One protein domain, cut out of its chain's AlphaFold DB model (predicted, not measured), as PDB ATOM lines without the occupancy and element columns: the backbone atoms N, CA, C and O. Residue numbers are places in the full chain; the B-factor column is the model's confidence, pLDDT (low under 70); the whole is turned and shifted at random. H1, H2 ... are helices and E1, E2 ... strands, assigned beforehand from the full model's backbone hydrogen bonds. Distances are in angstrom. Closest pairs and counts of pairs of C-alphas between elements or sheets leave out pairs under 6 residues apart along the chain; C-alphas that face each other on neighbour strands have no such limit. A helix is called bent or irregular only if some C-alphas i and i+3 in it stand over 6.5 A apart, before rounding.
ATOM      1  N   ARG A  31     121.965 133.566 146.850       87.25
ATOM      2  CA  ARG A  31     122.749 134.750 147.231       87.25
ATOM      3  C   ARG A  31     124.000 134.808 146.356       87.25
ATOM      4  O   ARG A  31     124.741 133.830 146.287       87.25
ATOM      5  N   ILE A  32     124.273 135.957 145.742       91.69
ATOM      6  CA  ILE A  32     125.589 136.188 145.139       91.69
ATOM      7  C   ILE A  32     126.557 136.679 146.213       91.69
ATOM      8  O   ILE A  32     126.179 137.447 147.099       91.69
ATOM      9  N   ALA A  33     127.813 136.249 146.130       89.50
ATOM     10  CA  ALA A  33     128.839 136.696 147.058       89.50
ATOM     11  C   ALA A  33     129.140 138.193 146.874       89.50
ATOM     12  O   ALA A  33     129.264 138.693 145.749       89.50
ATOM     13  N   THR A  34     129.290 138.886 147.999       90.62
ATOM     14  CA  THR A  34     129.860 140.230 148.106       90.62
ATOM     15  C   THR A  34     131.037 140.161 149.098       90.62
ATOM     16  O   THR A  34     130.993 139.347 150.024       90.62
ATOM     17  N   PRO A  35     132.115 140.947 148.917       95.06
ATOM     18  CA  PRO A  35     132.280 142.006 147.923       95.06
ATOM     19  C   PRO A  35     132.472 141.495 146.485       95.06
ATOM     20  O   PRO A  35     133.035 140.426 146.269       95.06
ATOM     21  N   ARG A  36     132.040 142.279 145.488       96.62
ATOM     22  CA  ARG A  36     132.305 142.010 144.060       96.62
ATOM     23  C   ARG A  36     132.421 143.293 143.244       96.62
ATOM     24  O   ARG A  36     131.906 144.326 143.653       96.62
ATOM     25  N   GLN A  37     133.067 143.223 142.084       97.69
ATOM     26  CA  GLN A  37     133.150 144.359 141.162       97.69
ATOM     27  C   GLN A  37     131.853 144.511 140.357       97.69
ATOM     28  O   GLN A  37     131.279 143.508 139.918       97.69
ATOM     29  N   VAL A  38     131.419 145.757 140.174       97.62
ATOM     30  CA  VAL A  38     130.303 146.167 139.308       97.62
ATOM     31  C   VAL A  38     130.638 147.491 138.626       97.62
ATOM     32  O   VAL A  38     131.392 148.299 139.164       97.62
ATOM     33  N   ARG A  39     130.071 147.752 137.451       97.38
ATOM     34  CA  ARG A  39     130.247 149.018 136.729       97.38
ATOM     35  C   ARG A  39     128.941 149.808 136.706       97.38
ATOM     36  O   ARG A  39     128.106 149.570 135.848       97.38
ATOM     37  N   LEU A  40     128.775 150.783 137.598       96.38
ATOM     38  CA  LEU A  40     127.511 151.529 137.729       96.38
ATOM     39  C   LEU A  40     127.243 152.547 136.611       96.38
ATOM     40  O   LEU A  40     126.095 152.921 136.396       96.38
ATOM     41  N   ARG A  41     128.278 152.976 135.876       94.69
ATOM     42  CA  ARG A  41     128.156 153.907 134.743       94.69
ATOM     43  C   ARG A  41     128.897 153.385 133.509       94.69
ATOM     44  O   ARG A  41     129.966 152.788 133.668       94.69
ATOM     45  N   PRO A  42     128.398 153.622 132.283       93.12
ATOM     46  CA  PRO A  42     129.084 153.202 131.066       93.12
ATOM     47  C   PRO A  42     130.478 153.827 130.983       93.12
ATOM     48  O   PRO A  42     130.653 155.010 131.255       93.12
ATOM     49  N   GLY A  43     131.480 153.016 130.643       90.62
ATOM     50  CA  GLY A  43     132.872 153.467 130.514       90.62
ATOM     51  C   GLY A  43     133.586 153.825 131.825       90.62
ATOM     52  O   GLY A  43     134.798 154.021 131.803       90.62
ATOM     53  N   ALA A  44     132.896 153.865 132.969       92.56
ATOM     54  CA  ALA A  44     133.526 154.153 134.253       92.56
ATOM     55  C   ALA A  44     134.353 152.966 134.775       92.56
ATOM     56  O   ALA A  44     134.104 151.794 134.451       92.56
ATOM     57  N   ALA A  45     135.322 153.279 135.638       94.25
ATOM     58  CA  ALA A  45     136.024 152.274 136.423       94.25
ATOM     59  C   ALA A  45     135.024 151.454 137.265       94.25
ATOM     60  O   ALA A  45     134.027 152.002 137.749       94.25
ATOM     61  N   PRO A  46     135.253 150.138 137.425       96.94
ATOM     62  CA  PRO A  46     134.420 149.321 138.290       96.94
ATOM     63  C   PRO A  46     134.576 149.746 139.754       96.94
ATOM     64  O   PRO A  46     135.656 150.140 140.196       96.94
ATOM     65  N   VAL A  47     133.484 149.625 140.498       97.69
ATOM     66  CA  VAL A  47     133.402 149.872 141.937       97.69
ATOM     67  C   VAL A  47     133.085 148.569 142.663       97.69
ATOM     68  O   VAL A  47     132.489 147.639 142.108       97.69
ATOM     69  N   ARG A  48     133.467 148.494 143.933       98.06
ATOM     70  CA  ARG A  48     133.231 147.331 144.782       98.06
ATOM     71  C   ARG A  48     131.846 147.426 145.420       98.06
ATOM     72  O   ARG A  48     131.630 148.227 146.320       98.06
ATOM     73  N   LEU A  49     130.929 146.570 144.983       98.38
ATOM     74  CA  LEU A  49     129.648 146.313 145.637       98.38
ATOM     75  C   LEU A  49     129.880 145.537 146.935       98.38
ATOM     76  O   LEU A  49     130.478 144.457 146.911       98.38
ATOM     77  N   GLN A  50     129.340 146.044 148.037       97.62
ATOM     78  CA  GLN A  50     129.216 145.338 149.306       97.62
ATOM     79  C   GLN A  50     127.749 145.268 149.731       97.62
ATOM     80  O   GLN A  50     126.995 146.213 149.523       97.62
ATOM     81  N   ALA A  51     127.358 144.159 150.352       96.12
ATOM     82  CA  ALA A  51     126.024 143.997 150.913       96.12
ATOM     83  C   ALA A  51     126.128 143.265 152.249       96.12
ATOM     84  O   ALA A  51     126.812 142.243 152.328       96.12
ATOM     85  N   ARG A  52     125.480 143.787 153.290       94.06
ATOM     86  CA  ARG A  52     125.554 143.246 154.647       94.06
ATOM     87  C   ARG A  52     124.210 143.386 155.345       94.06
ATOM     88  O   ARG A  52     123.590 144.439 155.276       94.06
ATOM     89  N   ILE A  53     123.817 142.340 156.063       91.56
ATOM     90  CA  ILE A  53     122.701 142.413 157.002       91.56
ATOM     91  C   ILE A  53     123.134 143.221 158.233       91.56
ATOM     92  O   ILE A  53     124.151 142.907 158.865       91.56
ATOM     93  N   THR A  54     122.389 144.273 158.538       88.19
ATOM     94  CA  THR A  54     122.634 145.232 159.622       88.19
ATOM     95  C   THR A  54     121.540 145.127 160.684       88.19
ATOM     96  O   THR A  54     120.685 144.243 160.624       88.19
ATOM     97  N   GLU A  55     121.632 145.964 161.724       79.69
ATOM     98  CA  GLU A  55     120.550 146.172 162.700       79.69
ATOM     99  C   GLU A  55     119.992 144.871 163.299       79.69
ATOM    100  O   GLU A  55     118.794 144.634 163.345       79.69
ATOM    101  N   ARG A  56     120.891 143.970 163.721       76.88
ATOM    102  CA  ARG A  56     120.535 142.653 164.290       76.88
ATOM    103  C   ARG A  56     119.638 141.787 163.385       76.88
ATOM    104  O   ARG A  56     118.936 140.920 163.892       76.88
ATOM    105  N   GLY A  57     119.688 141.969 162.065       76.94
ATOM    106  CA  GLY A  57     118.885 141.191 161.118       76.94
ATOM    107  C   GLY A  57     117.722 141.948 160.482       76.94
ATOM    108  O   GLY A  57     116.969 141.330 159.740       76.94
ATOM    109  N   GLN A  58     117.554 143.239 160.776       84.00
ATOM    110  CA  GLN A  58     116.362 144.000 160.382       84.00
ATOM    111  C   GLN A  58     116.499 144.753 159.052       84.00
ATOM    112  O   GLN A  58     115.521 145.282 158.524       84.00
ATOM    113  N   SER A  59     117.706 144.794 158.489       90.12
ATOM    114  CA  SER A  59     117.979 145.504 157.242       90.12
ATOM    115  C   SER A  59     119.099 144.842 156.440       90.12
ATOM    116  O   SER A  59     119.993 144.193 156.994       90.12
ATOM    117  N   LEU A  60     119.053 145.014 155.120       94.50
ATOM    118  CA  LEU A  60     120.175 144.826 154.213       94.50
ATOM    119  C   LEU A  60     120.712 146.187 153.760       94.50
ATOM    120  O   LEU A  60     120.117 146.847 152.907       94.50
ATOM    121  N   ALA A  61     121.912 146.519 154.230       95.88
ATOM    122  CA  ALA A  61     122.686 147.642 153.729       95.88
ATOM    123  C   ALA A  61     123.492 147.231 152.487       95.88
ATOM    124  O   ALA A  61     124.289 146.285 152.527       95.88
ATOM    125  N   ILE A  62     123.330 147.967 151.390       97.69
ATOM    126  CA  ILE A  62     124.066 147.808 150.131       97.69
ATOM    127  C   ILE A  62     124.834 149.099 149.857       97.69
ATOM    128  O   ILE A  62     124.255 150.180 149.825       97.69
ATOM    129  N   ARG A  63     126.144 148.992 149.638       97.38
ATOM    130  CA  ARG A  63     127.023 150.146 149.403       97.38
ATOM    131  C   ARG A  63     128.035 149.874 148.303       97.38
ATOM    132  O   ARG A  63     128.359 148.717 148.015       97.38
ATOM    133  N   PHE A  64     128.568 150.947 147.736       97.88
ATOM    134  CA  PHE A  64     129.590 150.899 146.699       97.88
ATOM    135  C   PHE A  64     130.854 151.610 147.176       97.88
ATOM    136  O   PHE A  64     130.788 152.668 147.787       97.88
ATOM    137  N   GLU A  65     132.015 151.022 146.907       97.12
ATOM    138  CA  GLU A  65     133.311 151.563 147.320       97.12
ATOM    139  C   GLU A  65     134.268 151.674 146.132       97.12
ATOM    140  O   GLU A  65     134.276 150.825 145.237       97.12
ATOM    141  N   GLY A  66     135.127 152.691 146.151       94.50
ATOM    142  CA  GLY A  66     136.134 152.938 145.119       94.50
ATOM    143  C   GLY A  66     135.989 154.310 144.468       94.50
ATOM    144  O   GLY A  66     135.081 155.080 144.778       94.50
ATOM    145  N   ALA A  67     136.913 154.629 143.562       91.75
ATOM    146  CA  ALA A  67     136.910 155.906 142.859       91.75
ATOM    147  C   ALA A  67     135.638 156.060 142.007       91.75
ATOM    148  O   ALA A  67     135.331 155.212 141.172       91.75
ATOM    149  N   GLY A  68     134.905 157.154 142.221       88.69
ATOM    150  CA  GLY A  68     133.651 157.426 141.516       88.69
ATOM    151  C   GLY A  68     132.458 156.589 141.983       88.69
ATOM    152  O   GLY A  68     131.429 156.613 141.305       88.69
ATOM    153  N   ALA A  69     132.580 155.864 143.101       94.31
ATOM    154  CA  ALA A  69     131.447 155.204 143.733       94.31
ATOM    155  C   ALA A  69     130.476 156.241 144.330       94.31
ATOM    156  O   ALA A  69     130.930 157.239 144.897       94.31
ATOM    157  N   PRO A  70     129.157 156.016 144.217       94.06
ATOM    158  CA  PRO A  70     128.176 156.820 144.932       94.06
ATOM    159  C   PRO A  70     128.399 156.717 146.454       94.06
ATOM    160  O   PRO A  70     128.615 155.603 146.940       94.06
ATOM    161  N   PRO A  71     128.368 157.831 147.216       92.00
ATOM    162  CA  PRO A  71     128.501 157.804 148.680       92.00
ATOM    163  C   PRO A  71     127.302 157.152 149.385       92.00
ATOM    164  O   PRO A  71     127.355 156.879 150.583       92.00
ATOM    165  N   GLU A  72     126.207 156.942 148.661       93.06
ATOM    166  CA  GLU A  72     124.957 156.414 149.177       93.06
ATOM    167  C   GLU A  72     125.056 154.980 149.704       93.06
ATOM    168  O   GLU A  72     125.660 154.091 149.097       93.06
ATOM    169  N   VAL A  73     124.334 154.740 150.798       95.06
ATOM    170  CA  VAL A  73     123.973 153.403 151.265       95.06
ATOM    171  C   VAL A  73     122.502 153.180 150.948       95.06
ATOM    172  O   VAL A  73     121.664 154.035 151.230       95.06
ATOM    173  N   PHE A  74     122.205 152.035 150.347       96.75
ATOM    174  CA  PHE A  74     120.845 151.569 150.139       96.75
ATOM    175  C   PHE A  74     120.448 150.663 151.287       96.75
ATOM    176  O   PHE A  74     121.184 149.732 151.605       96.75
ATOM    177  N   ASP A  75     119.293 150.928 151.872       94.75
ATOM    178  CA  ASP A  75     118.802 150.231 153.047       94.75
ATOM    179  C   ASP A  75     117.406 149.682 152.746       94.75
ATOM    180  O   ASP A  75     116.447 150.434 152.554       94.75
ATOM    181  N   VAL A  76     117.312 148.363 152.604       92.94
ATOM    182  CA  VAL A  76     116.027 147.687 152.426       92.94
ATOM    183  C   VAL A  76     115.739 146.850 153.651       92.94
ATOM    184  O   VAL A  76     116.603 146.127 154.152       92.94
ATOM    185  N   THR A  77     114.503 146.954 154.115       88.06
ATOM    186  CA  THR A  77     114.035 146.206 155.271       88.06
ATOM    187  C   THR A  77     114.193 144.691 155.101       88.06
ATOM    188  O   THR A  77     114.160 144.166 153.988       88.06
ATOM    189  N   SER A  78     114.386 143.982 156.209       83.38
ATOM    190  CA  SER A  78     114.539 142.530 156.271       83.38
ATOM    191  C   SER A  78     113.888 141.996 157.547       83.38
ATOM    192  O   SER A  78     113.974 142.630 158.597       83.38
ATOM    193  N   TRP A  79     113.265 140.819 157.486       75.38
ATOM    194  CA  TRP A  79     112.841 140.077 158.669       75.38
ATOM    195  C   TRP A  79     113.846 138.960 158.952       75.38
ATOM    196  O   TRP A  79     114.351 138.283 158.064       75.38
ATOM    197  N   TYR A  80     114.199 138.769 160.223       70.06
ATOM    198  CA  TYR A  80     115.053 137.654 160.661       70.06
ATOM    199  C   TYR A  80     116.364 137.457 159.855       70.06
ATOM    200  O   TYR A  80     116.898 136.350 159.772       70.06
ATOM    201  N   GLY A  81     116.918 138.528 159.276       76.94
ATOM    202  CA  GLY A  81     118.145 138.512 158.480       76.94
ATOM    203  C   GLY A  81     118.000 137.962 157.058       76.94
ATOM    204  O   GLY A  81     119.019 137.714 156.397       76.94
ATOM    205  N   TYR A  82     116.776 137.765 156.567       83.56
ATOM    206  CA  TYR A  82     116.534 137.332 155.202       83.56
ATOM    207  C   TYR A  82     116.419 138.523 154.245       83.56
ATOM    208  O   TYR A  82     115.378 139.124 153.992       83.56
ATOM    209  N   ALA A  83     117.568 138.863 153.681       91.19
ATOM    210  CA  ALA A  83     117.695 139.721 152.519       91.19
ATOM    211  C   ALA A  83     119.043 139.435 151.844       91.19
ATOM    212  O   ALA A  83     119.996 138.916 152.451       91.19
ATOM    213  N   ARG A  84     119.129 139.679 150.537       93.25
ATOM    214  CA  ARG A  84     120.349 139.410 149.767       93.25
ATOM    215  C   ARG A  84     120.388 140.165 148.457       93.25
ATOM    216  O   ARG A  84     119.369 140.397 147.824       93.25
ATOM    217  N   VAL A  85     121.598 140.383 147.964       95.88
ATOM    218  CA  VAL A  85     121.796 140.542 146.525       95.88
ATOM    219  C   VAL A  85     121.727 139.152 145.892       95.88
ATOM    220  O   VAL A  85     122.416 138.229 146.338       95.88
ATOM    221  N   PHE A  86     120.889 138.987 144.871       94.25
ATOM    222  CA  PHE A  86     120.719 137.705 144.172       94.25
ATOM    223  C   PHE A  86     121.142 137.772 142.703       94.25
ATOM    224  O   PHE A  86     121.344 136.741 142.060       94.25
ATOM    225  N   ALA A  87     121.307 138.975 142.153       94.81
ATOM    226  CA  ALA A  87     121.765 139.150 140.787       94.81
ATOM    227  C   ALA A  87     122.447 140.503 140.573       94.81
ATOM    228  O   ALA A  87     122.127 141.508 141.199       94.81
ATOM    229  N   VAL A  88     123.373 140.507 139.619       96.69
ATOM    230  CA  VAL A  88     123.809 141.707 138.906       96.69
ATOM    231  C   VAL A  88     123.465 141.480 137.442       96.69
ATOM    232  O   VAL A  88     123.610 140.359 136.932       96.69
ATOM    233  N   ARG A  89     122.940 142.510 136.786       95.75
ATOM    234  CA  ARG A  89     122.549 142.467 135.380       95.75
ATOM    235  C   ARG A  89     123.085 143.690 134.669       95.75
ATOM    236  O   ARG A  89     123.056 144.777 135.231       95.75
ATOM    237  N   THR A  90     123.523 143.518 133.433       95.38
ATOM    238  CA  THR A  90     123.968 144.639 132.614       95.38
ATOM    239  C   THR A  90     122.791 145.174 131.801       95.38
ATOM    240  O   THR A  90     122.153 144.424 131.067       95.38
ATOM    241  N   LEU A  91     122.517 146.470 131.924       94.44
ATOM    242  CA  LEU A  91     121.530 147.226 131.155       94.44
ATOM    243  C   LEU A  91     122.223 148.461 130.587       94.44
ATOM    244  O   LEU A  91     122.907 149.168 131.315       94.44
ATOM    245  N   ARG A  92     122.077 148.738 129.287       92.31
ATOM    246  CA  ARG A  92     122.630 149.959 128.656       92.31
ATOM    247  C   ARG A  92     124.109 150.227 129.001       92.31
ATOM    248  O   ARG A  92     124.491 151.347 129.341       92.31
ATOM    249  N   GLY A  93     124.932 149.175 128.967       93.06
ATOM    250  CA  GLY A  93     126.379 149.253 129.208       93.06
ATOM    251  C   GLY A  93     126.804 149.477 130.667       93.06
ATOM    252  O   GLY A  93     127.976 149.777 130.904       93.06
ATOM    253  N   ARG A  94     125.888 149.337 131.633       95.06
ATOM    254  CA  ARG A  94     126.170 149.438 133.071       95.06
ATOM    255  C   ARG A  94     125.481 148.330 133.858       95.06
ATOM    256  O   ARG A  94     124.509 147.744 133.396       95.06
ATOM    257  N   ASP A  95     125.979 148.057 135.046       97.25
ATOM    258  CA  ASP A  95     125.449 147.059 135.954       97.25
ATOM    259  C   ASP A  95     124.377 147.663 136.862       97.25
ATOM    260  O   ASP A  95     124.590 148.689 137.507       97.25
ATOM    261  N   VAL A  96     123.242 146.975 136.946       97.25
ATOM    262  CA  VAL A  96     122.224 147.161 137.977       97.25
ATOM    263  C   VAL A  96     122.269 145.990 138.952       97.25
ATOM    264  O   VAL A  96     122.510 144.835 138.578       97.25
ATOM    265  N   VAL A  97     122.049 146.292 140.224       97.81
ATOM    266  CA  VAL A  97     122.075 145.332 141.326       97.81
ATOM    267  C   VAL A  97     120.642 144.965 141.677       97.81
ATOM    268  O   VAL A  97     119.822 145.844 141.918       97.81
ATOM    269  N   LEU A  98     120.332 143.672 141.704       97.06
ATOM    270  CA  LEU A  98     119.027 143.174 142.117       97.06
ATOM    271  C   LEU A  98     119.146 142.590 143.525       97.06
ATOM    272  O   LEU A  98     119.875 141.613 143.759       97.06
ATOM    273  N   ALA A  99     118.423 143.205 144.452       95.75
ATOM    274  CA  ALA A  99     118.315 142.777 145.836       95.75
ATOM    275  C   ALA A  99     116.931 142.188 146.089       95.75
ATOM    276  O   ALA A  99     115.945 142.724 145.600       95.75
ATOM    277  N   ALA A 100     116.871 141.093 146.840       94.00
ATOM    278  CA  ALA A 100     115.647 140.468 147.307       94.00
ATOM    279  C   ALA A 100     115.575 140.564 148.831       94.00
ATOM    280  O   ALA A 100     116.598 140.418 149.508       94.00
ATOM    281  N   PHE A 101     114.380 140.801 149.349       92.25
ATOM    282  CA  PHE A 101     114.106 140.955 150.775       92.25
ATOM    283  C   PHE A 101     112.651 140.582 151.072       92.25
ATOM    284  O   PHE A 101     111.838 140.482 150.151       92.25
ATOM    285  N   GLU A 102     112.320 140.307 152.330       88.12
ATOM    286  CA  GLU A 102     110.942 139.960 152.687       88.12
ATOM    287  C   GLU A 102     109.966 141.115 152.496       88.12
ATOM    288  O   GLU A 102     110.257 142.273 152.797       88.12
ATOM    289  N   GLY A 103     108.778 140.749 152.022       86.44
ATOM    290  CA  GLY A 103     107.579 141.560 152.139       86.44
ATOM    291  C   GLY A 103     106.693 141.044 153.272       86.44
ATOM    292  O   GLY A 103     107.157 140.811 154.386       86.44
ATOM    293  N   SER A 104     105.413 140.829 152.969       83.00
ATOM    294  CA  SER A 104     104.457 140.245 153.911       83.00
ATOM    295  C   SER A 104     104.859 138.826 154.331       83.00
ATOM    296  O   SER A 104     105.057 137.940 153.493       83.00
ATOM    297  N   THR A 105     104.963 138.600 155.639       78.81
ATOM    298  CA  THR A 105     105.207 137.282 156.235       78.81
ATOM    299  C   THR A 105     104.216 137.037 157.371       78.81
ATOM    300  O   THR A 105     103.865 137.949 158.116       78.81
ATOM    301  N   GLY A 106     103.713 135.809 157.487       77.44
ATOM    302  CA  GLY A 106     102.742 135.445 158.516       77.44
ATOM    303  C   GLY A 106     102.229 134.021 158.356       77.44
ATOM    304  O   GLY A 106     102.674 133.275 157.480       77.44
ATOM    305  N   THR A 107     101.277 133.621 159.198       80.38
ATOM    306  CA  THR A 107     100.672 132.285 159.127       80.38
ATOM    307  C   THR A 107     100.055 132.057 157.751       80.38
ATOM    308  O   THR A 107      99.053 132.668 157.397       80.38
ATOM    309  N   GLY A 108     100.673 131.170 156.972       81.62
ATOM    310  CA  GLY A 108     100.223 130.826 155.629       81.62
ATOM    311  C   GLY A 108     100.586 131.832 154.534       81.62
ATOM    312  O   GLY A 108     100.302 131.535 153.381       81.62
ATOM    313  N   THR A 109     101.257 132.949 154.832       87.81
ATOM    314  CA  THR A 109     101.643 133.958 153.829       87.81
ATOM    315  C   THR A 109     103.147 134.187 153.822       87.81
ATOM    316  O   THR A 109     103.780 134.370 154.860       87.81
ATOM    317  N   TYR A 110     103.720 134.198 152.625       88.75
ATOM    318  CA  TYR A 110     105.107 134.551 152.378       88.75
ATOM    319  C   TYR A 110     105.209 135.377 151.103       88.75
ATOM    320  O   TYR A 110     104.735 134.966 150.042       88.75
ATOM    321  N   GLN A 111     105.882 136.512 151.196       90.62
ATOM    322  CA  GLN A 111     106.188 137.369 150.071       90.62
ATOM    323  C   GLN A 111     107.667 137.736 150.083       90.62
ATOM    324  O   GLN A 111     108.244 138.088 151.108       90.62
ATOM    325  N   GLU A 112     108.259 137.706 148.901       91.62
ATOM    326  CA  GLU A 112     109.585 138.225 148.629       91.62
ATOM    327  C   GLU A 112     109.458 139.370 147.627       91.62
ATOM    328  O   GLU A 112     108.803 139.243 146.587       91.62
ATOM    329  N   LEU A 113     110.092 140.489 147.945       94.25
ATOM    330  CA  LEU A 113     110.172 141.674 147.109       94.25
ATOM    331  C   LEU A 113     111.546 141.747 146.449       94.25
ATOM    332  O   LEU A 113     112.517 141.163 146.930       94.25
ATOM    333  N   GLN A 114     111.634 142.483 145.346       94.88
ATOM    334  CA  GLN A 114     112.890 142.826 144.694       94.88
ATOM    335  C   GLN A 114     113.036 144.336 144.539       94.88
ATOM    336  O   GLN A 114     112.096 145.005 144.118       94.88
ATOM    337  N   ALA A 115     114.236 144.848 144.797       97.31
ATOM    338  CA  ALA A 115     114.656 146.188 144.415       97.31
ATOM    339  C   ALA A 115     115.715 146.105 143.310       97.31
ATOM    340  O   ALA A 115     116.669 145.326 143.400       97.31
ATOM    341  N   VAL A 116     115.563 146.940 142.284       98.00
ATOM    342  CA  VAL A 116     116.582 147.168 141.255       98.00
ATOM    343  C   VAL A 116     117.317 148.451 141.606       98.00
ATOM    344  O   VAL A 116     116.707 149.511 141.653       98.00
ATOM    345  N   ILE A 117     118.616 148.371 141.858       98.25
ATOM    346  CA  ILE A 117     119.454 149.488 142.301       98.25
ATOM    347  C   ILE A 117     120.455 149.819 141.200       98.25
ATOM    348  O   ILE A 117     121.088 148.924 140.633       98.25
ATOM    349  N   GLY A 118     120.633 151.102 140.907       96.56
ATOM    350  CA  GLY A 118     121.613 151.547 139.924       96.56
ATOM    351  C   GLY A 118     121.942 153.028 140.041       96.56
ATOM    352  O   GLY A 118     121.448 153.726 140.927       96.56
ATOM    353  N   GLN A 119     122.792 153.490 139.128       96.25
ATOM    354  CA  GLN A 119     123.175 154.889 138.989       96.25
ATOM    355  C   GLN A 119     122.781 155.378 137.597       96.25
ATOM    356  O   GLN A 119     123.075 154.730 136.584       96.25
ATOM    357  N   ASP A 120     122.074 156.498 137.556       94.56
ATOM    358  CA  ASP A 120     121.630 157.091 136.303       94.56
ATOM    359  C   ASP A 120     122.730 157.910 135.601       94.56
ATOM    360  O   ASP A 120     123.855 158.045 136.091       94.56
ATOM    361  N   ASP A 121     122.414 158.415 134.408       93.94
ATOM    362  CA  ASP A 121     123.319 159.230 133.585       93.94
ATOM    363  C   ASP A 121     123.737 160.544 134.257       93.94
ATOM    364  O   ASP A 121     124.816 161.056 133.964       93.94
ATOM    365  N   ASP A 122     122.920 161.056 135.178       92.31
ATOM    366  CA  ASP A 122     123.200 162.269 135.950       92.31
ATOM    367  C   ASP A 122     124.054 161.968 137.196       92.31
ATOM    368  O   ASP A 122     124.401 162.859 137.969       92.31
ATOM    369  N   GLY A 123     124.448 160.703 137.380       92.62
ATOM    370  CA  GLY A 123     125.281 160.255 138.487       92.62
ATOM    371  C   GLY A 123     124.508 160.020 139.781       92.62
ATOM    372  O   GLY A 123     125.137 159.751 140.804       92.62
ATOM    373  N   VAL A 124     123.177 160.058 139.757       95.06
ATOM    374  CA  VAL A 124     122.347 159.841 140.942       95.06
ATOM    375  C   VAL A 124     122.115 158.348 141.139       95.06
ATOM    376  O   VAL A 124     121.509 157.668 140.306       95.06
ATOM    377  N   ALA A 125     122.580 157.829 142.275       95.69
ATOM    378  CA  ALA A 125     122.291 156.470 142.703       95.69
ATOM    379  C   ALA A 125     120.902 156.403 143.364       95.69
ATOM    380  O   ALA A 125     120.581 157.213 144.241       95.69
ATOM    381  N   ARG A 126     120.073 155.449 142.925       96.81
ATOM    382  CA  ARG A 126     118.674 155.301 143.357       96.81
ATOM    383  C   ARG A 126     118.159 153.868 143.190       96.81
ATOM    384  O   ARG A 126     118.729 153.067 142.443       96.81
ATOM    385  N   ILE A 127     117.041 153.568 143.846       98.06
ATOM    386  CA  ILE A 127     116.210 152.408 143.509       98.06
ATOM    387  C   ILE A 127     115.430 152.741 142.230       98.06
ATOM    388  O   ILE A 127     114.667 153.701 142.178       98.06
ATOM    389  N   LEU A 128     115.667 151.961 141.179       97.94
ATOM    390  CA  LEU A 128     115.101 152.120 139.841       97.94
ATOM    391  C   LEU A 128     113.724 151.462 139.707       97.94
ATOM    392  O   LEU A 128     112.900 151.935 138.933       97.94
ATOM    393  N   ALA A 129     113.487 150.364 140.421       97.94
ATOM    394  CA  ALA A 129     112.209 149.661 140.462       97.94
ATOM    395  C   ALA A 129     112.095 148.852 141.758       97.94
ATOM    396  O   ALA A 129     113.110 148.414 142.309       97.94
ATOM    397  N   LEU A 130     110.864 148.632 142.208       97.06
ATOM    398  CA  LEU A 130     110.525 147.810 143.364       97.06
ATOM    399  C   LEU A 130     109.278 146.984 143.024       97.06
ATOM    400  O   LEU A 130     108.282 147.533 142.561       97.06
ATOM    401  N   GLU A 131     109.355 145.666 143.191       93.88
ATOM    402  CA  GLU A 131     108.350 144.714 142.696       93.88
ATOM    403  C   GLU A 131     108.199 143.504 143.615       93.88
ATOM    404  O   GLU A 131     109.123 143.143 144.341       93.88
ATOM    405  N   THR A 132     107.072 142.795 143.510       93.38
ATOM    406  CA  THR A 132     106.975 141.434 144.060       93.38
ATOM    407  C   THR A 132     107.813 140.478 143.211       93.38
ATOM    408  O   THR A 132     107.658 140.414 141.992       93.38
ATOM    409  N   LEU A 133     108.709 139.726 143.849       92.12
ATOM    410  CA  LEU A 133     109.491 138.657 143.228       92.12
ATOM    411  C   LEU A 133     108.774 137.310 143.362       92.12
ATOM    412  O   LEU A 133     108.655 136.551 142.398       92.12
ATOM    413  N   HIS A 134     108.260 137.039 144.559       91.19
ATOM    414  CA  HIS A 134     107.508 135.836 144.870       91.19
ATOM    415  C   HIS A 134     106.398 136.153 145.868       91.19
ATOM    416  O   HIS A 134     106.584 136.953 146.778       91.19
ATOM    417  N   TYR A 135     105.249 135.509 145.715       91.06
ATOM    418  CA  TYR A 135     104.174 135.530 146.696       91.06
ATOM    419  C   TYR A 135     103.580 134.134 146.812       91.06
ATOM    420  O   TYR A 135     103.396 133.428 145.816       91.06
ATOM    421  N   ARG A 136     103.257 133.757 148.039       90.19
ATOM    422  CA  ARG A 136     102.588 132.518 148.390       90.19
ATOM    423  C   ARG A 136     101.631 132.798 149.532       90.19
ATOM    424  O   ARG A 136     102.049 133.241 150.591       90.19
ATOM    425  N   MET A 137     100.381 132.427 149.326       90.06
ATOM    426  CA  MET A 137      99.369 132.315 150.358       90.06
ATOM    427  C   MET A 137      98.821 130.893 150.331       90.06
ATOM    428  O   MET A 137      98.368 130.419 149.291       90.06
ATOM    429  N   THR A 138      98.892 130.194 151.454       86.94
ATOM    430  CA  THR A 138      98.301 128.874 151.658       86.94
ATOM    431  C   THR A 138      97.086 129.022 152.550       86.94
ATOM    432  O   THR A 138      97.214 129.405 153.711       86.94
ATOM    433  N   GLY A 139      95.926 128.705 151.991       83.88
ATOM    434  CA  GLY A 139      94.682 128.562 152.726       83.88
ATOM    435  C   GLY A 139      94.507 127.141 153.272       83.88
ATOM    436  O   GLY A 139      95.326 126.247 153.011       83.88
ATOM    437  N   PRO A 140      93.435 126.906 154.038       83.75
ATOM    438  CA  PRO A 140      93.085 125.576 154.508       83.75
ATOM    439  C   PRO A 140      92.833 124.609 153.340       83.75
ATOM    440  O   PRO A 140      92.571 124.989 152.198       83.75
ATOM    441  N   CYS A 141      92.936 123.314 153.635       84.81
ATOM    442  CA  CYS A 141      92.556 122.239 152.713       84.81
ATOM    443  C   CYS A 141      93.211 122.298 151.321       84.81
ATOM    444  O   CYS A 141      92.603 121.919 150.319       84.81
ATOM    445  N   GLY A 142      94.462 122.768 151.264       81.12
ATOM    446  CA  GLY A 142      95.252 122.848 150.035       81.12
ATOM    447  C   GLY A 142      94.883 124.012 149.112       81.12
ATOM    448  O   GLY A 142      95.422 124.084 148.007       81.12
ATOM    449  N   GLY A 143      93.994 124.911 149.547       88.38
ATOM    450  CA  GLY A 143      93.718 126.160 148.847       88.38
ATOM    451  C   GLY A 143      94.905 127.122 148.914       88.38
ATOM    452  O   GLY A 143      95.783 127.008 149.773       88.38
ATOM    453  N   GLY A 144      94.960 128.086 148.001       91.81
ATOM    454  CA  GLY A 144      96.010 129.096 148.017       91.81
ATOM    455  C   GLY A 144      96.146 129.918 146.742       91.81
ATOM    456  O   GLY A 144      95.462 129.691 145.743       91.81
ATOM    457  N   SER A 145      97.063 130.877 146.794       92.31
ATOM    458  CA  SER A 145      97.421 131.782 145.704       92.31
ATOM    459  C   SER A 145      98.939 131.919 145.645       92.31
ATOM    460  O   SER A 145      99.599 132.057 146.674       92.31
ATOM    461  N   TRP A 146      99.508 131.868 144.447       92.69
ATOM    462  CA  TRP A 146     100.946 131.942 144.224       92.69
ATOM    463  C   TRP A 146     101.248 132.874 143.062       92.69
ATOM    464  O   TRP A 146     100.559 132.844 142.045       92.69
ATOM    465  N   LEU A 147     102.318 133.648 143.191       93.06
ATOM    466  CA  LEU A 147     102.908 134.433 142.116       93.06
ATOM    467  C   LEU A 147     104.416 134.212 142.116       93.06
ATOM    468  O   LEU A 147     105.070 134.267 143.155       93.06
ATOM    469  N   ALA A 148     104.972 133.981 140.938       92.56
ATOM    470  CA  ALA A 148     106.407 133.946 140.723       92.56
ATOM    471  C   ALA A 148     106.770 134.885 139.575       92.56
ATOM    472  O   ALA A 148     106.082 134.910 138.550       92.56
ATOM    473  N   VAL A 149     107.847 135.645 139.757       92.25
ATOM    474  CA  VAL A 149     108.336 136.613 138.777       92.25
ATOM    475  C   VAL A 149     109.783 136.294 138.418       92.25
ATOM    476  O   VAL A 149     110.676 136.335 139.258       92.25
ATOM    477  N   GLY A 150     110.029 135.997 137.145       90.50
ATOM    478  CA  GLY A 150     111.375 135.902 136.587       90.50
ATOM    479  C   GLY A 150     111.796 137.233 135.973       90.50
ATOM    480  O   GLY A 150     111.074 137.769 135.138       90.50
ATOM    481  N   ALA A 151     112.967 137.753 136.345       90.69
ATOM    482  CA  ALA A 151     113.507 139.002 135.812       90.69
ATOM    483  C   ALA A 151     114.714 138.749 134.890       90.69
ATOM    484  O   ALA A 151     115.729 138.182 135.307       90.69
ATOM    485  N   THR A 152     114.615 139.197 133.637       92.25
ATOM    486  CA  THR A 152     115.674 139.087 132.623       92.25
ATOM    487  C   THR A 152     116.016 140.466 132.080       92.25
ATOM    488  O   THR A 152     115.127 141.234 131.729       92.25
ATOM    489  N   ALA A 153     117.304 140.791 132.017       93.00
ATOM    490  CA  ALA A 153     117.758 142.026 131.391       93.00
ATOM    491  C   ALA A 153     117.689 141.911 129.864       93.00
ATOM    492  O   ALA A 153     118.177 140.939 129.292       93.00
ATOM    493  N   GLU A 154     117.100 142.916 129.230       92.12
ATOM    494  CA  GLU A 154     117.006 143.093 127.784       92.12
ATOM    495  C   GLU A 154     117.572 144.473 127.398       92.12
ATOM    496  O   GLU A 154     117.925 145.283 128.257       92.12
ATOM    497  N   ALA A 155     117.688 144.754 126.097       86.94
ATOM    498  CA  ALA A 155     118.294 145.996 125.605       86.94
ATOM    499  C   ALA A 155     117.601 147.263 126.147       86.94
ATOM    500  O   ALA A 155     118.270 148.223 126.535       86.94
ATOM    501  N   GLU A 156     116.269 147.229 126.223       86.62
ATOM    502  CA  GLU A 156     115.436 148.372 126.610       86.62
ATOM    503  C   GLU A 156     115.125 148.435 128.113       86.62
ATOM    504  O   GLU A 156     114.534 149.409 128.576       86.62
ATOM    505  N   GLY A 157     115.521 147.425 128.897       95.00
ATOM    506  CA  GLY A 157     115.246 147.387 130.332       95.00
ATOM    507  C   GLY A 157     115.092 145.977 130.893       95.00
ATOM    508  O   GLY A 157     115.805 145.056 130.502       95.00
ATOM    509  N   LEU A 158     114.184 145.799 131.851       96.00
ATOM    510  CA  LEU A 158     113.991 144.541 132.565       96.00
ATOM    511  C   LEU A 158     112.678 143.875 132.149       96.00
ATOM    512  O   LEU A 158     111.591 144.370 132.443       96.00
ATOM    513  N   ARG A 159     112.768 142.717 131.500       96.06
ATOM    514  CA  ARG A 159     111.613 141.875 131.202       96.06
ATOM    515  C   ARG A 159     111.251 141.026 132.412       96.06
ATOM    516  O   ARG A 159     112.056 140.224 132.885       96.06
ATOM    517  N   LEU A 160     110.015 141.172 132.865       95.31
ATOM    518  CA  LEU A 160     109.406 140.411 133.943       95.31
ATOM    519  C   LEU A 160     108.468 139.366 133.341       95.31
ATOM    520  O   LEU A 160     107.534 139.725 132.631       95.31
ATOM    521  N   ALA A 161     108.716 138.088 133.608       95.50
ATOM    522  CA  ALA A 161     107.808 136.994 133.284       95.50
ATOM    523  C   ALA A 161     107.059 136.588 134.554       95.50
ATOM    524  O   ALA A 161     107.677 136.096 135.499       95.50
ATOM    525  N   GLN A 162     105.748 136.807 134.587       94.62
ATOM    526  CA  GLN A 162     104.914 136.529 135.750       94.62
ATOM    527  C   GLN A 162     104.086 135.266 135.530       94.62
ATOM    528  O   GLN A 162     103.442 135.107 134.493       94.62
ATOM    529  N   THR A 163     104.067 134.391 136.531       95.19
ATOM    530  CA  THR A 163     103.157 133.244 136.590       95.19
ATOM    531  C   THR A 163     102.368 133.304 137.883       95.19
ATOM    532  O   THR A 163     102.944 133.235 138.966       95.19
ATOM    533  N   TRP A 164     101.052 133.412 137.759       94.88
ATOM    534  CA  TRP A 164     100.105 133.362 138.860       94.88
ATOM    535  C   TRP A 164      99.300 132.063 138.823       94.88
ATOM    536  O   TRP A 164      98.912 131.581 137.753       94.88
ATOM    537  N   ARG A 165      99.020 131.511 140.001       94.00
ATOM    538  CA  ARG A 165      98.164 130.341 140.197       94.00
ATOM    539  C   ARG A 165      97.263 130.573 141.402       94.00
ATOM    540  O   ARG A 165      97.737 131.036 142.431       94.00
ATOM    541  N   ARG A 166      96.009 130.139 141.308       92.88
ATOM    542  CA  ARG A 166      95.100 129.980 142.448       92.88
ATOM    543  C   ARG A 166      94.538 128.574 142.479       92.88
ATOM    544  O   ARG A 166      94.267 127.984 141.435       92.88
ATOM    545  N   GLN A 167      94.362 128.056 143.680       91.69
ATOM    546  CA  GLN A 167      93.667 126.813 143.958       91.69
ATOM    547  C   GLN A 167      92.603 127.106 145.009       91.69
ATOM    548  O   GLN A 167      92.911 127.676 146.054       91.69
ATOM    549  N   GLU A 168      91.352 126.773 144.711       90.25
ATOM    550  CA  GLU A 168      90.270 126.863 145.689       90.25
ATOM    551  C   GLU A 168      90.468 125.827 146.802       90.25
ATOM    552  O   GLU A 168      91.170 124.825 146.640       90.25
ATOM    553  N   GLU A 169      89.866 126.090 147.956       89.94
ATOM    554  CA  GLU A 169      89.838 125.141 149.064       89.94
ATOM    555  C   GLU A 169      89.013 123.906 148.685       89.94
ATOM    556  O   GLU A 169      88.105 123.972 147.857       89.94
ATOM    557  N   ASN A 170      89.325 122.760 149.292       88.44
ATOM    558  CA  ASN A 170      88.641 121.498 149.002       88.44
ATOM    559  C   ASN A 170      88.035 120.864 150.263       88.44
ATOM    560  O   ASN A 170      88.213 119.669 150.503       88.44
ATOM    561  N   CYS A 171      87.374 121.673 151.095       85.38
ATOM    562  CA  CYS A 171      86.703 121.223 152.315       85.38
ATOM    563  C   CYS A 171      85.270 121.781 152.422       85.38
ATOM    564  O   CYS A 171      85.121 122.993 152.544       85.38
ATOM    565  N   PRO A 172      84.228 120.920 152.443       85.81
ATOM    566  CA  PRO A 172      84.297 119.468 152.257       85.81
ATOM    567  C   PRO A 172      84.774 119.097 150.835       85.81
ATOM    568  O   PRO A 172      84.573 119.880 149.908       85.81
ATOM    569  N   PRO A 173      85.400 117.922 150.629       85.12
ATOM    570  CA  PRO A 173      85.922 117.543 149.318       85.12
ATOM    571  C   PRO A 173      84.832 117.494 148.243       85.12
ATOM    572  O   PRO A 173      83.825 116.798 148.393       85.12
ATOM    573  N   HIS A 174      85.048 118.187 147.126       78.25
ATOM    574  CA  HIS A 174      84.126 118.166 145.994       78.25
ATOM    575  C   HIS A 174      84.464 117.037 145.008       78.25
ATOM    576  O   HIS A 174      85.630 116.732 144.740       78.25
ATOM    577  N   ARG A 175      83.426 116.421 144.423       76.12
ATOM    578  CA  ARG A 175      83.552 115.374 143.398       76.12
ATOM    579  C   ARG A 175      84.047 116.018 142.094       76.12
ATOM    580  O   ARG A 175      83.256 116.509 141.301       76.12
ATOM    581  N   GLY A 176      85.367 116.086 141.933       81.69
ATOM    582  CA  GLY A 176      86.046 116.839 140.869       81.69
ATOM    583  C   GLY A 176      87.340 117.526 141.325       81.69
ATOM    584  O   GLY A 176      88.113 117.969 140.481       81.69
ATOM    585  N   GLY A 177      87.603 117.557 142.637       83.81
ATOM    586  CA  GLY A 177      88.763 118.235 143.212       83.81
ATOM    587  C   GLY A 177      88.599 119.759 143.269       83.81
ATOM    588  O   GLY A 177      87.576 120.294 142.831       83.81
ATOM    589  N   PRO A 178      89.592 120.472 143.825       84.44
ATOM    590  CA  PRO A 178      89.559 121.926 143.894       84.44
ATOM    591  C   PRO A 178      89.680 122.535 142.500       84.44
ATOM    592  O   PRO A 178      90.487 122.089 141.679       84.44
ATOM    593  N   ARG A 179      88.931 123.609 142.242       88.62
ATOM    594  CA  ARG A 179      89.126 124.393 141.020       88.62
ATOM    595  C   ARG A 179      90.481 125.088 141.075       88.62
ATOM    596  O   ARG A 179      90.907 125.587 142.117       88.62
ATOM    597  N   SER A 180      91.152 125.147 139.929       90.31
ATOM    598  CA  SER A 180      92.438 125.823 139.786       90.31
ATOM    599  C   SER A 180      92.400 126.831 138.652       90.31
ATOM    600  O   SER A 180      91.875 126.539 137.579       90.31
ATOM    601  N   GLN A 181      93.021 127.984 138.864       92.88
ATOM    602  CA  GLN A 181      93.210 129.015 137.851       92.88
ATOM    603  C   GLN A 181      94.706 129.264 137.663       92.88
ATOM    604  O   GLN A 181      95.476 129.213 138.625       92.88
ATOM    605  N   ARG A 182      95.124 129.539 136.427       93.75
ATOM    606  CA  ARG A 182      96.504 129.902 136.090       93.75
ATOM    607  C   ARG A 182      96.486 131.062 135.109       93.75
ATOM    608  O   ARG A 182      95.698 131.065 134.167       93.75
ATOM    609  N   LEU A 183      97.376 132.020 135.324       94.44
ATOM    610  CA  LEU A 183      97.593 133.148 134.432       94.44
ATOM    611  C   LEU A 183      99.094 133.355 134.266       94.44
ATOM    612  O   LEU A 183      99.835 133.326 135.245       94.44
ATOM    613  N   ALA A 184      99.544 133.577 133.037       95.25
ATOM    614  CA  ALA A 184     100.921 133.942 132.754       95.25
ATOM    615  C   ALA A 184     100.941 135.173 131.853       95.25
ATOM    616  O   ALA A 184     100.151 135.275 130.914       95.25
ATOM    617  N   TRP A 185     101.826 136.115 132.153       95.75
ATOM    618  CA  TRP A 185     102.019 137.304 131.335       95.75
ATOM    619  C   TRP A 185     103.467 137.777 131.397       95.75
ATOM    620  O   TRP A 185     104.324 137.186 132.055       95.75
ATOM    621  N   THR A 186     103.761 138.807 130.616       94.94
ATOM    622  CA  THR A 186     105.060 139.465 130.614       94.94
ATOM    623  C   THR A 186     104.849 140.967 130.668       94.94
ATOM    624  O   THR A 186     103.952 141.497 130.010       94.94
ATOM    625  N   THR A 187     105.710 141.650 131.413       95.06
ATOM    626  CA  THR A 187     105.804 143.110 131.440       95.06
ATOM    627  C   THR A 187     107.258 143.504 131.239       95.06
ATOM    628  O   THR A 187     108.130 142.962 131.910       95.06
ATOM    629  N   THR A 188     107.536 144.458 130.356       96.00
ATOM    630  CA  THR A 188     108.878 145.041 130.241       96.00
ATOM    631  C   THR A 188     108.907 146.363 130.987       96.00
ATOM    632  O   THR A 188     108.157 147.271 130.647       96.00
ATOM    633  N   LEU A 189     109.767 146.464 131.997       97.69
ATOM    634  CA  LEU A 189     110.112 147.729 132.626       97.69
ATOM    635  C   LEU A 189     111.194 148.406 131.783       97.69
ATOM    636  O   LEU A 189     112.323 147.920 131.735       97.69
ATOM    637  N   GLY A 190     110.848 149.487 131.092       97.31
ATOM    638  CA  GLY A 190     111.786 150.258 130.283       97.31
ATOM    639  C   GLY A 190     112.710 151.101 131.154       97.31
ATOM    640  O   GLY A 190     112.306 151.592 132.205       97.31
ATOM    641  N   TRP A 191     113.954 151.310 130.731       96.75
ATOM    642  CA  TRP A 191     114.834 152.277 131.386       96.75
ATOM    643  C   TRP A 191     115.651 153.048 130.362       96.75
ATOM    644  O   TRP A 191     116.387 152.462 129.578       96.75
ATOM    645  N   SER A 192     115.560 154.376 130.388       94.69
ATOM    646  CA  SER A 192     116.303 155.242 129.464       94.69
ATOM    647  C   SER A 192     117.782 155.398 129.842       94.69
ATOM    648  O   SER A 192     118.586 155.823 129.014       94.69
ATOM    649  N   GLY A 193     118.149 155.031 131.076       93.94
ATOM    650  CA  GLY A 193     119.410 155.418 131.714       93.94
ATOM    651  C   GLY A 193     119.265 156.627 132.643       93.94
ATOM    652  O   GLY A 193     120.197 156.924 133.384       93.94
ATOM    653  N   ARG A 194     118.094 157.283 132.660       94.81
ATOM    654  CA  ARG A 194     117.749 158.393 133.560       94.81
ATOM    655  C   ARG A 194     116.545 158.060 134.425       94.81
ATOM    656  O   ARG A 194     115.593 157.453 133.943       94.81
ATOM    657  N   GLY A 195     116.577 158.501 135.682       95.75
ATOM    658  CA  GLY A 195     115.468 158.311 136.611       95.75
ATOM    659  C   GLY A 195     115.158 156.838 136.885       95.75
ATOM    660  O   GLY A 195     116.039 155.976 136.819       95.75
ATOM    661  N   VAL A 196     113.902 156.568 137.232       97.56
ATOM    662  CA  VAL A 196     113.392 155.222 137.529       97.56
ATOM    663  C   VAL A 196     113.005 154.473 136.254       97.56
ATOM    664  O   VAL A 196     112.946 155.050 135.168       97.56
ATOM    665  N   MET A 197     112.741 153.174 136.376       98.06
ATOM    666  CA  MET A 197     112.162 152.403 135.281       98.06
ATOM    667  C   MET A 197     110.716 152.835 135.009       98.06
ATOM    668  O   MET A 197     110.012 153.309 135.898       98.06
ATOM    669  N   THR A 198     110.251 152.637 133.782       97.50
ATOM    670  CA  THR A 198     108.873 152.901 133.364       97.50
ATOM    671  C   THR A 198     108.162 151.596 133.043       97.50
ATOM    672  O   THR A 198     108.751 150.665 132.501       97.50
ATOM    673  N   ALA A 199     106.878 151.511 133.375       94.81
ATOM    674  CA  ALA A 199     106.031 150.393 132.985       94.81
ATOM    675  C   ALA A 199     105.143 150.800 131.800       94.81
ATOM    676  O   ALA A 199     104.791 151.979 131.688       94.81
ATOM    677  N   PRO A 200     104.742 149.857 130.929       91.69
ATOM    678  CA  PRO A 200     103.676 150.119 129.976       91.69
ATOM    679  C   PRO A 200     102.386 150.477 130.722       91.69
ATOM    680  O   PRO A 200     102.160 150.026 131.849       91.69
ATOM    681  N   SER A 201     101.526 151.260 130.073       86.50
ATOM    682  CA  SER A 201     100.164 151.492 130.549       86.50
ATOM    683  C   SER A 201      99.437 150.158 130.753       86.50
ATOM    684  O   SER A 201      99.632 149.227 129.966       86.50
ATOM    685  N   GLY A 202      98.593 150.081 131.785       80.94
ATOM    686  CA  GLY A 202      97.805 148.883 132.078       80.94
ATOM    687  C   GLY A 202      96.992 148.409 130.872       80.94
ATOM    688  O   GLY A 202      96.591 149.204 130.019       80.94
ATOM    689  N   VAL A 203      96.767 147.099 130.789       84.50
ATOM    690  CA  VAL A 203      95.992 146.508 129.690       84.50
ATOM    691  C   VAL A 203      94.497 146.576 130.021       84.50
ATOM    692  O   VAL A 203      94.098 146.038 131.060       84.50
ATOM    693  N   PRO A 204      93.659 147.197 129.161       83.69
ATOM    694  CA  PRO A 204      92.208 147.157 129.322       83.69
ATOM    695  C   PRO A 204      91.724 145.710 129.443       83.69
ATOM    696  O   PRO A 204      92.233 144.826 128.757       83.69
ATOM    697  N   ASP A 205      90.784 145.459 130.353       88.06
ATOM    698  CA  ASP A 205      90.192 144.135 130.592       88.06
ATOM    699  C   ASP A 205      91.172 143.033 131.042       88.06
ATOM    700  O   ASP A 205      90.859 141.840 130.987       88.06
ATOM    701  N   ALA A 206      92.358 143.399 131.545       91.12
ATOM    702  CA  ALA A 206      93.254 142.425 132.155       91.12
ATOM    703  C   ALA A 206      92.566 141.689 133.332       91.12
ATOM    704  O   ALA A 206      91.850 142.309 134.129       91.12
ATOM    705  N   PRO A 207      92.814 140.375 133.507       93.62
ATOM    706  CA  PRO A 207      92.300 139.641 134.660       93.62
ATOM    707  C   PRO A 207      92.711 140.300 135.982       93.62
ATOM    708  O   PRO A 207      93.811 140.850 136.092       93.62
ATOM    709  N   ALA A 208      91.854 140.216 137.005       92.75
ATOM    710  CA  ALA A 208      92.047 140.916 138.281       92.75
ATOM    711  C   ALA A 208      93.451 140.747 138.910       92.75
ATOM    712  O   ALA A 208      94.027 141.771 139.280       92.75
ATOM    713  N   PRO A 209      94.071 139.545 138.955       92.69
ATOM    714  CA  PRO A 209      95.423 139.391 139.506       92.69
ATOM    715  C   PRO A 209      96.480 140.216 138.764       92.69
ATOM    716  O   PRO A 209      97.372 140.796 139.378       92.69
ATOM    717  N   ARG A 210      96.369 140.305 137.433       94.81
ATOM    718  CA  ARG A 210      97.282 141.107 136.615       94.81
ATOM    719  C   ARG A 210      97.067 142.599 136.855       94.81
ATOM    720  O   ARG A 210      98.054 143.309 137.021       94.81
ATOM    721  N   ARG A 211      95.809 143.056 136.914       94.00
ATOM    722  CA  ARG A 211      95.487 144.466 137.196       94.00
ATOM    723  C   ARG A 211      96.047 144.914 138.540       94.00
ATOM    724  O   ARG A 211      96.771 145.899 138.570       94.00
ATOM    725  N   ARG A 212      95.832 144.141 139.611       93.12
ATOM    726  CA  ARG A 212      96.367 144.457 140.950       93.12
ATOM    727  C   ARG A 212      97.896 144.599 140.940       93.12
ATOM    728  O   ARG A 212      98.430 145.572 141.464       93.12
ATOM    729  N   VAL A 213      98.605 143.674 140.281       94.69
ATOM    730  CA  VAL A 213     100.070 143.749 140.117       94.69
ATOM    731  C   VAL A 213     100.495 144.994 139.326       94.69
ATOM    732  O   VAL A 213     101.471 145.644 139.692       94.69
ATOM    733  N   GLU A 214      99.803 145.326 138.234       95.12
ATOM    734  CA  GLU A 214     100.107 146.509 137.414       95.12
ATOM    735  C   GLU A 214      99.801 147.828 138.146       95.12
ATOM    736  O   GLU A 214     100.578 148.774 138.036       95.12
ATOM    737  N   GLU A 215      98.734 147.881 138.943       94.19
ATOM    738  CA  GLU A 215      98.361 149.040 139.764       94.19
ATOM    739  C   GLU A 215      99.373 149.300 140.884       94.19
ATOM    740  O   GLU A 215      99.827 150.435 141.050       94.19
ATOM    741  N   VAL A 216      99.771 148.258 141.627       95.31
ATOM    742  CA  VAL A 216     100.827 148.356 142.648       95.31
ATOM    743  C   VAL A 216     102.129 148.831 142.008       95.31
ATOM    744  O   VAL A 216     102.708 149.809 142.470       95.31
ATOM    745  N   ARG A 217     102.547 148.217 140.892       96.50
ATOM    746  CA  ARG A 217     103.724 148.645 140.119       96.50
ATOM    747  C   ARG A 217     103.659 150.121 139.749       96.50
ATOM    748  O   ARG A 217     104.635 150.837 139.948       96.50
ATOM    749  N   ALA A 218     102.533 150.582 139.208       95.81
ATOM    750  CA  ALA A 218     102.373 151.974 138.810       95.81
ATOM    751  C   ALA A 218     102.531 152.923 140.010       95.81
ATOM    752  O   ALA A 218     103.271 153.902 139.912       95.81
ATOM    753  N   ARG A 219     101.913 152.602 141.158       96.12
ATOM    754  CA  ARG A 219     102.078 153.374 142.402       96.12
ATOM    755  C   ARG A 219     103.525 153.380 142.884       96.12
ATOM    756  O   ARG A 219     104.057 154.440 143.199       96.12
ATOM    757  N   THR A 220     104.178 152.222 142.902       97.12
ATOM    758  CA  THR A 220     105.566 152.093 143.351       97.12
ATOM    759  C   THR A 220     106.533 152.858 142.450       97.12
ATOM    760  O   THR A 220     107.389 153.582 142.953       97.12
ATOM    761  N   LEU A 221     106.387 152.766 141.125       97.62
ATOM    762  CA  LEU A 221     107.223 153.522 140.191       97.62
ATOM    763  C   LEU A 221     106.979 155.032 140.303       97.62
ATOM    764  O   LEU A 221     107.943 155.793 140.279       97.62
ATOM    765  N   ALA A 222     105.732 155.472 140.494       97.12
ATOM    766  CA  ALA A 222     105.429 156.882 140.738       97.12
ATOM    767  C   ALA A 222     106.063 157.390 142.046       97.12
ATOM    768  O   ALA A 222     106.666 158.464 142.067       97.12
ATOM    769  N   TRP A 223     106.001 156.599 143.120       97.81
ATOM    770  CA  TRP A 223     106.628 156.924 144.405       97.81
ATOM    771  C   TRP A 223     108.161 156.998 144.322       97.81
ATOM    772  O   TRP A 223     108.764 157.906 144.896       97.81
ATOM    773  N   LEU A 224     108.795 156.089 143.571       97.88
ATOM    774  CA  LEU A 224     110.235 156.133 143.294       97.88
ATOM    775  C   LEU A 224     110.616 157.309 142.374       97.88
ATOM    776  O   LEU A 224     111.732 157.816 142.453       97.88
ATOM    777  N   ALA A 225     109.725 157.723 141.466       97.06
ATOM    778  CA  ALA A 225     109.972 158.829 140.542       97.06
ATOM    779  C   ALA A 225     109.930 160.197 141.235       97.06
ATOM    780  O   ALA A 225     110.612 161.118 140.783       97.06
ATOM    781  N   ALA A 226     109.148 160.326 142.312       97.12
ATOM    782  CA  ALA A 226     108.968 161.579 143.041       97.12
ATOM    783  C   ALA A 226     110.282 162.116 143.632       97.12
ATOM    784  O   ALA A 226     110.519 163.321 143.611       97.12
ATOM    785  N   GLU A 227     111.153 161.232 144.123       95.06
ATOM    786  CA  GLU A 227     112.483 161.600 144.608       95.06
ATOM    787  C   GLU A 227     113.446 160.400 144.599       95.06
ATOM    788  O   GLU A 227     113.000 159.253 144.663       95.06
ATOM    789  N   PRO A 228     114.775 160.613 144.542       94.44
ATOM    790  CA  PRO A 228     115.751 159.524 144.579       94.44
ATOM    791  C   PRO A 228     115.718 158.738 145.903       94.44
ATOM    792  O   PRO A 228     116.369 159.094 146.884       94.44
ATOM    793  N   ARG A 229     114.990 157.617 145.920       94.81
ATOM    794  CA  ARG A 229     114.895 156.732 147.088       94.81
ATOM    795  C   ARG A 229     116.133 155.852 147.241       94.81
ATOM    796  O   ARG A 229     116.631 155.263 146.276       94.81
ATOM    797  N   ARG A 230     116.593 155.742 148.488       94.00
ATOM    798  CA  ARG A 230     117.713 154.884 148.922       94.00
ATOM    799  C   ARG A 230     117.317 153.959 150.069       94.00
ATOM    800  O   ARG A 230     117.963 152.941 150.270       94.00
ATOM    801  N   GLN A 231     116.245 154.296 150.775       94.25
ATOM    802  CA  GLN A 231     115.693 153.511 151.862       94.25
ATOM    803  C   GLN A 231     114.275 153.064 151.511       94.25
ATOM    804  O   GLN A 231     113.535 153.817 150.873       94.25
ATOM    805  N   VAL A 232     113.921 151.845 151.915       92.44
ATOM    806  CA  VAL A 232     112.558 151.308 151.831       92.44
ATOM    807  C   VAL A 232     112.202 150.686 153.173       92.44
ATOM    808  O   VAL A 232     112.804 149.692 153.587       92.44
ATOM    809  N   THR A 233     111.220 151.278 153.845       91.25
ATOM    810  CA  THR A 233     110.728 150.829 155.149       91.25
ATOM    811  C   THR A 233     109.452 150.004 155.007       91.25
ATOM    812  O   THR A 233     108.782 150.029 153.975       91.25
ATOM    813  N   HIS A 234     109.054 149.300 156.069       89.12
ATOM    814  CA  HIS A 234     107.762 148.614 156.078       89.12
ATOM    815  C   HIS A 234     106.570 149.558 155.921       89.12
ATOM    816  O   HIS A 234     105.613 149.176 155.257       89.12
ATOM    817  N   GLY A 235     106.638 150.764 156.496       91.31
ATOM    818  CA  GLY A 235     105.579 151.764 156.359       91.31
ATOM    819  C   GLY A 235     105.406 152.225 154.913       91.31
ATOM    820  O   GLY A 235     104.278 152.379 154.457       91.31
ATOM    821  N   ASP A 236     106.505 152.359 154.162       93.81
ATOM    822  CA  ASP A 236     106.445 152.682 152.730       93.81
ATOM    823  C   ASP A 236     105.757 151.563 151.939       93.81
ATOM    824  O   ASP A 236     104.887 151.811 151.108       93.81
ATOM    825  N   LEU A 237     106.143 150.314 152.204       92.75
ATOM    826  CA  LEU A 237     105.616 149.136 151.514       92.75
ATOM    827  C   LEU A 237     104.115 148.944 151.778       92.75
ATOM    828  O   LEU A 237     103.357 148.668 150.843       92.75
ATOM    829  N   ASP A 238     103.693 149.146 153.025       91.94
ATOM    830  CA  ASP A 238     102.290 149.119 153.439       91.94
ATOM    831  C   ASP A 238     101.482 150.227 152.745       91.94
ATOM    832  O   ASP A 238     100.492 149.948 152.071       91.94
ATOM    833  N   ALA A 239     101.977 151.470 152.766       93.31
ATOM    834  CA  ALA A 239     101.331 152.605 152.100       93.31
ATOM    835  C   ALA A 239     101.205 152.427 150.573       93.31
ATOM    836  O   ALA A 239     100.275 152.946 149.950       93.31
ATOM    837  N   LEU A 240     102.122 151.684 149.948       93.94
ATOM    838  CA  LEU A 240     102.058 151.337 148.524       93.94
ATOM    839  C   LEU A 240     101.051 150.209 148.224       93.94
ATOM    840  O   LEU A 240     100.672 150.007 147.059       93.94
ATOM    841  N   GLY A 241     100.606 149.480 149.251       91.88
ATOM    842  CA  GLY A 241      99.755 148.297 149.138       91.88
ATOM    843  C   GLY A 241     100.472 147.117 148.482       91.88
ATOM    844  O   GLY A 241      99.833 146.291 147.831       91.88
TER     845      GLY A 241
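Overview. This is residues 31 to 241 of the 249 residues of an uncharacterized protein of Roseomonas sp. JC162 (UniProt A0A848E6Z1). A long, strongly twisted sheet of seven strands, E5 to E11, folds back on itself at E8, with E5, E6 and E7 facing E9, E10 and E11; a smaller sheet, E1 to E4, packs on its E5 and E6 part as a partial sandwich. H1 runs along the large sheet over E8 and E10, and short H2 only grazes that sheet; the link of residues 168 to 179 reaches one end of the long axis, the small sheet lies toward the other. The printed part has 211 residues, with eleven named strands followed by two named helices; both sheets are antiparallel, in chain order, and the class is mixed, helices and strands. The whole is compact, with a radius of gyration of the C-alphas of 18.4 A, yet elongated, spanning 67 by 42 by 28 A.

Arrangement. The large sheet is a meander, each strand the antiparallel neighbour of the one before: E5, residues 83 to 91, E6, 94 to 106, E7, 109 to 119, E8, 125 to 138, E9, 144 to 154, E10, 157 to 167, and E11, 180 to 190. Between E7 and E8, a hairpin, N 110 and O 136 are 2.8 A apart, within hydrogen-bond range; between E10 and E11, also a hairpin, N 160 and O 187 are 2.8 A apart. It is a folded sheet, one sheet bent back into two leaves with E8 as the hinge; the closest C-alphas of E5 and E9, those of Arg 89 and Ala 153, are 6.2 A apart. The second meander is E1, residues 36 to 38, E2, 47 to 54, E3, 59 to 65, and E4, 73 to 77; in the hairpin of E2 and E3, N 50 and O 63 are 2.8 A apart. The sheets form a sandwich, two sheets face to face, with facing parts 10.0 A centre to centre. H1, residues 208 to 226, has a height over the large sheet of 8.9 A and stands at 25 degrees to E8 on the local plane; their closest C-alphas, Ala 129 and Leu 221, are 6.3 A apart. H2, residues 234 to 240, only just touches H1, with 3 pairs of C-alphas within 8 A, the closest those of Thr 220 and Leu 240. In H1 and H2 every O i to N i+4 pair is within hydrogen-bond range.

Along the chain. E8 is 37.6 A long, E6 37.3 A and H1 27.1 A. E1 begins at C-alpha 36, (132.305, 142.010, 144.060), and H2 ends at C-alpha 240, (102.058, 151.337, 148.524).

Size, cuts and confidence. The C-alphas farthest apart, those of Ala 67 and Arg 175, are 67.0 A apart. The printed part has no cut; the links E10 to E11 and E11 to H1 are long. Mean pLDDT of the printed part is 92.1, and no printed residue is under 70.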